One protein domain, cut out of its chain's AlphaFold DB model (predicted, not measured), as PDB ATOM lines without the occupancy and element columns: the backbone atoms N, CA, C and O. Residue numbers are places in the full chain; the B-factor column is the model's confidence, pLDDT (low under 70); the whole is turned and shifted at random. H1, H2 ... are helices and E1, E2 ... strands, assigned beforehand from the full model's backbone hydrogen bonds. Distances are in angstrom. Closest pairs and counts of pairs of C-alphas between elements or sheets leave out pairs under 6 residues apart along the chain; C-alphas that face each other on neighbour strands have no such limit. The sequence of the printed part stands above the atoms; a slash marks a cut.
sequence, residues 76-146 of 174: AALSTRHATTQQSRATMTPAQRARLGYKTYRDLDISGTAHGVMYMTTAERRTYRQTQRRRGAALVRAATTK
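This is residues 76 to 146 of the 174 residues of an uncharacterized protein of Aureobasidium pullulans (UniProt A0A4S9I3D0). A small hairpin of two strands, E1 and E2, has helix H1 packed on E2 by its later residues and the long helix H3 running off from the hairpin's base, with the short helix H2 at the end of the rod opposite to the far end of H3. The assembly is loosely formed: no helix touches another, and residues 76 to 82 and 140 to 146 stick out free. The printed part has 71 residues with three named helices and two named strands, in the order H1, H2, E1, E2, H3, and its class is mixed, helices and strands. It is loose, with a radius of gyration of the C-alphas of 14.5 A and spans of 48 by 23 by 20 A.

H1, residues 76 to 91, begins at C-alpha 76 (49.472, -25.222, 84.240) and is 23.1 A long. H2 is residues 94 to 99. E1, residues 103 to 108, and E2, residues 114 to 120, measure 15.4 A and 15.8 A. H3, residues 122 to 145, is 34.6 A long and ends at C-alpha 145 (23.396, -24.149, 93.684).

H1 and H2 are close but not clearly touching, with C-alphas 89 and 97 7.3 A apart, and only just about perpendicular at 71 degrees. H1 and E2 come closest at the C-alphas of Arg 89 and Tyr 119, 6.2 A. E1 and E2 form an antiparallel hairpin at 149 degrees; N 105 and O 118 are 2.8 A apart, within hydrogen-bond range. The closest C-alphas of E1 and H3, Lys 103 and Thr 122, are 7.4 A apart. H1 and H3 are apart. In H1, H2 and H3 every O i to N i+4 pair is within hydrogen-bond range.

The C-alphas farthest apart, Ala 95 and Lys 146, are 49.2 A apart. The printed part has no cut, and its four links are tight. The model's pLDDT is under 70 at residues 77 to 78 and 137 to 146.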
ATOM      1  N   ALA A  76      48.240 -25.064  83.473       70.12
ATOM      2  CA  ALA A  76      49.472 -25.222  84.240       70.12
ATOM      3  C   ALA A  76      50.591 -24.316  83.696       70.12
ATOM      4  O   ALA A  76      51.203 -23.568  84.457       70.12
ATOM      5  N   ALA A  77      50.787 -24.289  82.373       68.50
ATOM      6  CA  ALA A  77      51.782 -23.431  81.731       68.50
ATOM      7  C   ALA A  77      51.522 -21.930  81.969       68.50
ATOM      8  O   ALA A  77      52.461 -21.165  82.197       68.50
ATOM      9  N   LEU A  78      50.256 -21.495  81.951       67.88
ATOM     10  CA  LEU A  78      49.878 -20.114  82.276       67.88
ATOM     11  C   LEU A  78      50.176 -19.762  83.739       67.88
ATOM     12  O   LEU A  78      50.658 -18.661  84.014       67.88
ATOM     13  N   SER A  79      49.924 -20.693  84.662       75.25
ATOM     14  CA  SER A  79      50.237 -20.519  86.083       75.25
ATOM     15  C   SER A  79      51.742 -20.335  86.301       75.25
ATOM     16  O   SER A  79      52.164 -19.368  86.938       75.25
ATOM     17  N   THR A  80      52.565 -21.187  85.680       76.12
ATOM     18  CA  THR A  80      54.030 -21.092  85.763       76.12
ATOM     19  C   THR A  80      54.541 -19.778  85.183       76.12
ATOM     20  O   THR A  80      55.320 -19.089  85.835       76.12
ATOM     21  N   ARG A  81      54.046 -19.356  84.010       80.00
ATOM     22  CA  ARG A  81      54.422 -18.058  83.415       80.00
ATOM     23  C   ARG A  81      54.114 -16.885  84.345       80.00
ATOM     24  O   ARG A  81      54.923 -15.963  84.450       80.00
ATOM     25  N   HIS A  82      52.968 -16.911  85.024       82.94
ATOM     26  CA  HIS A  82      52.608 -15.869  85.982       82.94
ATOM     27  C   HIS A  82      53.549 -15.865  87.196       82.94
ATOM     28  O   HIS A  82      54.019 -14.799  87.595       82.94
ATOM     29  N   ALA A  83      53.876 -17.041  87.740       84.00
ATOM     30  CA  ALA A  83      54.818 -17.176  88.849       84.00
ATOM     31  C   ALA A  83      56.217 -16.655  88.479       84.00
ATOM     32  O   ALA A  83      56.755 -15.797  89.180       84.00
ATOM     33  N   THR A  84      56.763 -17.080  87.336       87.62
ATOM     34  CA  THR A  84      58.068 -16.618  86.839       87.62
ATOM     35  C   THR A  84      58.081 -15.105  86.622       87.62
ATOM     36  O   THR A  84      59.012 -14.428  87.045       87.62
ATOM     37  N   THR A  85      57.015 -14.541  86.046       90.06
ATOM     38  CA  THR A  85      56.914 -13.087  85.835       90.06
ATOM     39  C   THR A  85      56.952 -12.320  87.160       90.06
ATOM     40  O   THR A  85      57.628 -11.296  87.264       90.06
ATOM     41  N   GLN A  86      56.248 -12.799  88.191       91.56
ATOM     42  CA  GLN A  86      56.271 -12.161  89.510       91.56
ATOM     43  C   GLN A  86      57.640 -12.287  90.187       91.56
ATOM     44  O   GLN A  86      58.091 -11.320  90.797       91.56
ATOM     45  N   GLN A  87      58.335 -13.417  90.022       91.31
ATOM     46  CA  GLN A  87      59.710 -13.581  90.504       91.31
ATOM     47  C   GLN A  87      60.661 -12.580  89.840       91.31
ATOM     48  O   GLN A  87      61.364 -11.859  90.545       91.31
ATOM     49  N   SER A  88      60.617 -12.441  88.510       92.94
ATOM     50  CA  SER A  88      61.438 -11.458  87.788       92.94
ATOM     51  C   SER A  88      61.156 -10.019  88.229       92.94
ATOM     52  O   SER A  88      62.060  -9.194  88.288       92.94
ATOM     53  N   ARG A  89      59.906  -9.688  88.571       93.94
ATOM     54  CA  ARG A  89      59.567  -8.354  89.097       93.94
ATOM     55  C   ARG A  89      60.002  -8.165  90.549       93.94
ATOM     56  O   ARG A  89      60.266  -7.038  90.963       93.94
ATOM     57  N   ALA A  90      60.050  -9.236  91.335       91.25
ATOM     58  CA  ALA A  90      60.486  -9.184  92.724       91.25
ATOM     59  C   ALA A  90      61.996  -8.934  92.848       91.25
ATOM     60  O   ALA A  90      62.398  -8.217  93.762       91.25
ATOM     61  N   THR A  91      62.800  -9.451  91.913       94.81
ATOM     62  CA  THR A  91      64.257  -9.239  91.866       94.81
ATOM     63  C   THR A  91      64.656  -7.851  91.354       94.81
ATOM     64  O   THR A  91      65.772  -7.405  91.611       94.81
ATOM     65  N   MET A  92      63.755  -7.137  90.670       95.38
ATOM     66  CA  MET A  92      64.001  -5.765  90.214       95.38
ATOM     67  C   MET A  92      64.178  -4.785  91.374       95.38
ATOM     68  O   MET A  92      63.452  -4.815  92.375       95.38
ATOM     69  N   THR A  93      65.070  -3.815  91.175       95.69
ATOM     70  CA  THR A  93      65.235  -2.716  92.128       95.69
ATOM     71  C   THR A  93      63.977  -1.837  92.178       95.69
ATOM     72  O   THR A  93      63.234  -1.735  91.191       95.69
ATOM     73  N   PRO A  94      63.713  -1.134  93.297       93.38
ATOM     74  CA  PRO A  94      62.580  -0.215  93.389       93.38
ATOM     75  C   PRO A  94      62.553   0.842  92.275       93.38
ATOM     76  O   PRO A  94      61.483   1.135  91.744       93.38
ATOM     77  N   ALA A  95      63.717   1.361  91.868       94.31
ATOM     78  CA  ALA A  95      63.829   2.335  90.785       94.31
ATOM     79  C   ALA A  95      63.471   1.733  89.417       94.31
ATOM     80  O   ALA A  95      62.723   2.345  88.655       94.31
ATOM     81  N   GLN A  96      63.940   0.516  89.117       95.31
ATOM     82  CA  GLN A  96      63.560  -0.204  87.894       95.31
ATOM     83  C   GLN A  96      62.053  -0.472  87.853       95.31
ATOM     84  O   GLN A  96      61.406  -0.241  86.833       95.31
ATOM     85  N   ARG A  97      61.461  -0.878  88.982       94.88
ATOM     86  CA  ARG A  97      60.009  -1.069  89.081       94.88
ATOM     87  C   ARG A  97      59.228   0.221  88.860       94.88
ATOM     88  O   ARG A  97      58.218   0.189  88.163       94.88
ATOM     89  N   ALA A  98      59.696   1.335  89.422       93.38
ATOM     90  CA  ALA A  98      59.072   2.639  89.232       93.38
ATOM     91  C   ALA A  98      59.123   3.081  87.761       93.38
ATOM     92  O   ALA A  98      58.100   3.506  87.228       93.38
ATOM     93  N   ARG A  99      60.268   2.894  87.087       96.19
ATOM     94  CA  ARG A  99      60.430   3.172  85.648       96.19
ATOM     95  C   ARG A  99      59.455   2.369  84.785       96.19
ATOM     96  O   ARG A  99      58.899   2.904  83.837       96.19
ATOM     97  N   LEU A 100      59.206   1.111  85.147       94.75
ATOM     98  CA  LEU A 100      58.257   0.229  84.455       94.75
ATOM     99  C   LEU A 100      56.798   0.403  84.922       94.75
ATOM    100  O   LEU A 100      55.912  -0.330  84.484       94.75
ATOM    101  N   GLY A 101      56.521   1.347  85.828       95.19
ATOM    102  CA  GLY A 101      55.170   1.620  86.323       95.19
ATOM    103  C   GLY A 101      54.567   0.502  87.182       95.19
ATOM    104  O   GLY A 101      53.344   0.443  87.356       95.19
ATOM    105  N   TYR A 102      55.394  -0.391  87.731       95.88
ATOM    106  CA  TYR A 102      54.932  -1.453  88.616       95.88
ATOM    107  C   TYR A 102      54.594  -0.911  90.004       95.88
ATOM    108  O   TYR A 102      55.392  -0.238  90.654       95.88
ATOM    109  N   LYS A 103      53.403  -1.265  90.490       93.25
ATOM    110  CA  LYS A 103      52.911  -0.922  91.825       93.25
ATOM    111  C   LYS A 103      52.812  -2.166  92.691       93.25
ATOM    112  O   LYS A 103      52.331  -3.208  92.246       93.25
ATOM    113  N   THR A 104      53.169  -2.006  93.957       93.69
ATOM    114  CA  THR A 104      53.009  -3.018  95.001       93.69
ATOM    115  C   THR A 104      51.530  -3.342  95.214       93.69
ATOM    116  O   THR A 104      50.682  -2.447  95.335       93.69
ATOM    117  N   TYR A 105      51.200  -4.626  95.247       91.06
ATOM    118  CA  TYR A 105      49.856  -5.133  95.485       91.06
ATOM    119  C   TYR A 105      49.905  -6.326  96.435       91.06
ATOM    120  O   TYR A 105      50.815  -7.139  96.344       91.06
ATOM    121  N   ARG A 106      48.932  -6.443  97.341       88.81
ATOM    122  CA  ARG A 106      48.813  -7.618  98.210       88.81
ATOM    123  C   ARG A 106      48.032  -8.698  97.479       88.81
ATOM    124  O   ARG A 106      46.901  -8.443  97.070       88.81
ATOM    125  N   ASP A 107      48.635  -9.866  97.312       87.19
ATOM    126  CA  ASP A 107      47.921 -11.034  96.817       87.19
ATOM    127  C   ASP A 107      47.031 -11.564  97.936       87.19
ATOM    128  O   ASP A 107      47.534 -11.890  99.013       87.19
ATOM    129  N   LEU A 108      45.721 -11.563  97.706       84.94
ATOM    130  CA  LEU A 108      44.734 -12.002  98.683       84.94
ATOM    131  C   LEU A 108      44.054 -13.259  98.157       84.94
ATOM    132  O   LEU A 108      43.641 -13.305  96.993       84.94
ATOM    133  N   ASP A 109      43.894 -14.244  99.028       82.38
ATOM    134  CA  ASP A 109      43.027 -15.384  98.768       82.38
ATOM    135  C   ASP A 109      41.544 -14.986  98.875       82.38
ATOM    136  O   ASP A 109      41.189 -13.885  99.303       82.38
ATOM    137  N   ILE A 110      40.664 -15.893  98.464       75.00
ATOM    138  CA  ILE A 110      39.207 -15.814  98.556       75.00
ATOM    139  C   ILE A 110      38.751 -15.434  99.972       75.00
ATOM    140  O   ILE A 110      37.788 -14.684 100.120       75.00
ATOM    141  N   SER A 111      39.450 -15.921 101.000       77.94
ATOM    142  CA  SER A 111      39.203 -15.591 102.410       77.94
ATOM    143  C   SER A 111      39.614 -14.164 102.809       77.94
ATOM    144  O   SER A 111      39.314 -13.719 103.913       77.94
ATOM    145  N   GLY A 112      40.309 -13.434 101.932       77.31
ATOM    146  CA  GLY A 112      40.919 -12.137 102.229       77.31
ATOM    147  C   GLY A 112      42.288 -12.236 102.907       77.31
ATOM    148  O   GLY A 112      42.880 -11.206 103.228       77.31
ATOM    149  N   THR A 113      42.814 -13.448 103.104       85.88
ATOM    150  CA  THR A 113      44.141 -13.683 103.688       85.88
ATOM    151  C   THR A 113      45.238 -13.285 102.706       85.88
ATOM    152  O   THR A 113      45.191 -13.656 101.534       85.88
ATOM    153  N   ALA A 114      46.233 -12.523 103.166       84.75
ATOM    154  CA  ALA A 114      47.343 -12.092 102.323       84.75
ATOM    155  C   ALA A 114      48.405 -13.194 102.186       84.75
ATOM    156  O   ALA A 114      48.980 -13.618 103.183       84.75
ATOM    157  N   HIS A 115      48.701 -13.604 100.951       83.00
ATOM    158  CA  HIS A 115      49.719 -14.614 100.633       83.00
ATOM    159  C   HIS A 115      51.072 -14.017 100.239       83.00
ATOM    160  O   HIS A 115      52.086 -14.709 100.268       83.00
ATOM    161  N   GLY A 116      51.112 -12.733  99.883       88.38
ATOM    162  CA  GLY A 116      52.360 -12.081  99.519       88.38
ATOM    163  C   GLY A 116      52.171 -10.744  98.825       88.38
ATOM    164  O   GLY A 116      51.086 -10.153  98.816       88.38
ATOM    165  N   VAL A 117      53.265 -10.262  98.244       90.88
ATOM    166  CA  VAL A 117      53.314  -9.015  97.488       90.88
ATOM    167  C   VAL A 117      53.559  -9.325  96.017       90.88
ATOM    168  O   VAL A 117      54.545  -9.963  95.668       90.88
ATOM    169  N   MET A 118      52.680  -8.821  95.160       93.06
ATOM    170  CA  MET A 118      52.835  -8.831  93.711       93.06
ATOM    171  C   MET A 118      53.157  -7.436  93.198       93.06
ATOM    172  O   MET A 118      52.679  -6.425  93.721       93.06
ATOM    173  N   TYR A 119      53.918  -7.389  92.115       95.12
ATOM    174  CA  TYR A 119      54.208  -6.161  91.394       95.12
ATOM    175  C   TYR A 119      53.408  -6.177  90.100       95.12
ATOM    176  O   TYR A 119      53.544  -7.085  89.279       95.12
ATOM    177  N   MET A 120      52.519  -5.200  89.940       94.62
ATOM    178  CA  MET A 120      51.578  -5.150  88.822       94.62
ATOM    179  C   MET A 120      51.443  -3.743  88.269       94.62
ATOM    180  O   MET A 120      51.503  -2.762  89.016       94.62
ATOM    181  N   THR A 121      51.193  -3.642  86.968       93.88
ATOM    182  CA  THR A 121      50.788  -2.372  86.353       93.88
ATOM    183  C   THR A 121      49.351  -2.010  86.751       93.88
ATOM    184  O   THR A 121      48.595  -2.814  87.310       93.88
ATOM    185  N   THR A 122      48.928  -0.781  86.453       91.12
ATOM    186  CA  THR A 122      47.542  -0.347  86.699       91.12
ATOM    187  C   THR A 122      46.528  -1.172  85.894       91.12
ATOM    188  O   THR A 122      45.462  -1.512  86.415       91.12
ATOM    189  N   ALA A 123      46.864  -1.537  84.653       90.94
ATOM    190  CA  ALA A 123      46.002  -2.349  83.796       90.94
ATOM    191  C   ALA A 123      45.847  -3.779  84.343       90.94
ATOM    192  O   ALA A 123      44.723  -4.256  84.513       90.94
ATOM    193  N   GLU A 124      46.960  -4.417  84.717       91.69
ATOM    194  CA  GLU A 124      46.970  -5.753  85.330       91.69
ATOM    195  C   GLU A 124      46.195  -5.786  86.649       91.69
ATOM    196  O   GLU A 124      45.444  -6.719  86.927       91.69
ATOM    197  N   ARG A 125      46.296  -4.726  87.455       90.00
ATOM    198  CA  ARG A 125      45.525  -4.613  88.696       90.00
ATOM    199  C   ARG A 125      44.017  -4.626  88.437       90.00
ATOM    200  O   ARG A 125      43.267  -5.234  89.207       90.00
ATOM    201  N   ARG A 126      43.549  -3.945  87.386       90.00
ATOM    202  CA  ARG A 126      42.120  -3.892  87.036       90.00
ATOM    203  C   ARG A 126      41.605  -5.275  86.645       90.00
ATOM    204  O   ARG A 126      40.573  -5.699  87.169       90.00
ATOM    205  N   THR A 127      42.328  -5.976  85.774       90.19
ATOM    206  CA  THR A 127      41.952  -7.321  85.318       90.19
ATOM    207  C   THR A 127      42.022  -8.333  86.458       90.19
ATOM    208  O   THR A 127      41.081  -9.105  86.641       90.19
ATOM    209  N   TYR A 128      43.054  -8.271  87.303       87.75
ATOM    210  CA  TYR A 128      43.176  -9.117  88.490       87.75
ATOM    211  C   TYR A 128      41.980  -8.942  89.442       87.75
ATOM    212  O   TYR A 128      41.329  -9.922  89.811       87.75
ATOM    213  N   ARG A 129      41.604  -7.699  89.781       85.88
ATOM    214  CA  ARG A 129      40.433  -7.431  90.640       85.88
ATOM    215  C   ARG A 129      39.127  -7.915  90.023       85.88
ATOM    216  O   ARG A 129      38.260  -8.418  90.735       85.88
ATOM    217  N   GLN A 130      38.967  -7.761  88.712       88.62
ATOM    218  CA  GLN A 130      37.786  -8.262  88.016       88.62
ATOM    219  C   GLN A 130      37.711  -9.792  88.082       88.62
ATOM    220  O   GLN A 130      36.645 -10.333  88.375       88.62
ATOM    221  N   THR A 131      38.835 -10.480  87.880       85.25
ATOM    222  CA  THR A 131      38.933 -11.939  88.013       85.25
ATOM    223  C   THR A 131      38.606 -12.389  89.432       85.25
ATOM    224  O   THR A 131      37.799 -13.301  89.589       85.25
ATOM    225  N   GLN A 132      39.135 -11.719  90.460       81.25
ATOM    226  CA  GLN A 132      38.822 -12.041  91.856       81.25
ATOM    227  C   GLN A 132      37.325 -11.895  92.162       81.25
ATOM    228  O   GLN A 132      36.710 -12.810  92.704       81.25
ATOM    229  N   ARG A 133      36.684 -10.803  91.716       83.12
ATOM    230  CA  ARG A 133      35.226 -10.628  91.867       83.12
ATOM    231  C   ARG A 133      34.428 -11.713  91.144       83.12
ATOM    232  O   ARG A 133      33.450 -12.215  91.686       83.12
ATOM    233  N   ARG A 134      34.842 -12.092  89.930       84.31
ATOM    234  CA  ARG A 134      34.190 -13.163  89.155       84.31
ATOM    235  C   ARG A 134      34.345 -14.526  89.827       84.31
ATOM    236  O   ARG A 134      33.372 -15.271  89.870       84.31
ATOM    237  N   ARG A 135      35.529 -14.835  90.369       79.38
ATOM    238  CA  ARG A 135      35.787 -16.058  91.144       79.38
ATOM    239  C   ARG A 135      34.939 -16.093  92.412       79.38
ATOM    240  O   ARG A 135      34.238 -17.074  92.621       79.38
ATOM    241  N   GLY A 136      34.900 -15.004  93.180       75.19
ATOM    242  CA  GLY A 136      34.017 -14.876  94.342       75.19
ATOM    243  C   GLY A 136      32.542 -15.091  93.981       75.19
ATOM    244  O   GLY A 136      31.870 -15.914  94.590       75.19
ATOM    245  N   ALA A 137      32.049 -14.447  92.918       65.56
ATOM    246  CA  ALA A 137      30.677 -14.643  92.437       65.56
ATOM    247  C   ALA A 137      30.406 -16.071  91.926       65.56
ATOM    248  O   ALA A 137      29.283 -16.566  92.021       65.56
ATOM    249  N   ALA A 138      31.407 -16.747  91.354       64.25
ATOM    250  CA  ALA A 138      31.299 -18.151  90.970       64.25
ATOM    251  C   ALA A 138      31.204 -19.061  92.202       64.25
ATOM    252  O   ALA A 138      30.362 -19.952  92.215       64.25
ATOM    253  N   LEU A 139      31.994 -18.799  93.246       66.94
ATOM    254  CA  LEU A 139      31.940 -19.536  94.510       66.94
ATOM    255  C   LEU A 139      30.609 -19.335  95.231       66.94
ATOM    256  O   LEU A 139      30.005 -20.318  95.646       66.94
ATOM    257  N   VAL A 140      30.108 -18.097  95.309       66.31
ATOM    258  CA  VAL A 140      28.786 -17.800  95.882       66.31
ATOM    259  C   VAL A 140      27.695 -18.559  95.123       66.31
ATOM    260  O   VAL A 140      26.907 -19.261  95.744       66.31
ATOM    261  N   ARG A 141      27.690 -18.513  93.782       64.31
ATOM    262  CA  ARG A 141      26.728 -19.281  92.972       64.31
ATOM    263  C   ARG A 141      26.875 -20.788  93.157       64.31
ATOM    264  O   ARG A 141      25.872 -21.485  93.263       64.31
ATOM    265  N   ALA A 142      28.096 -21.312  93.194       65.69
ATOM    266  CA  ALA A 142      28.334 -22.734  93.418       65.69
ATOM    267  C   ALA A 142      27.816 -23.172  94.797       65.69
ATOM    268  O   ALA A 142      27.141 -24.195  94.891       65.69
ATOM    269  N   ALA A 143      28.052 -22.370  95.839       59.47
ATOM    270  CA  ALA A 143      27.552 -22.618  97.186       59.47
ATOM    271  C   ALA A 143      26.015 -22.591  97.246       59.47
ATOM    272  O   ALA A 143      25.418 -23.472  97.856       59.47
ATOM    273  N   THR A 144      25.358 -21.652  96.555       62.50
ATOM    274  CA  THR A 144      23.885 -21.575  96.529       62.50
ATOM    275  C   THR A 144      23.235 -22.638  95.640       62.50
ATOM    276  O   THR A 144      22.089 -23.009  95.869       62.50
ATOM    277  N   THR A 145      23.941 -23.150  94.626       58.78
ATOM    278  CA  THR A 145      23.396 -24.149  93.684       58.78
ATOM    279  C   THR A 145      23.548 -25.583  94.211       58.78
ATOM    280  O   THR A 145      22.763 -26.462  93.856       58.78
ATOM    281  N   LYS A 146      24.497 -25.844  95.125       57.19
ATOM    282  CA  LYS A 146      24.754 -27.173  95.721       57.19
ATOM    283  C   LYS A 146      23.747 -27.568  96.823       57.19
ATOM    284  O   LYS A 146      24.108 -28.229  97.791       57.19
TER     285      LYS A 146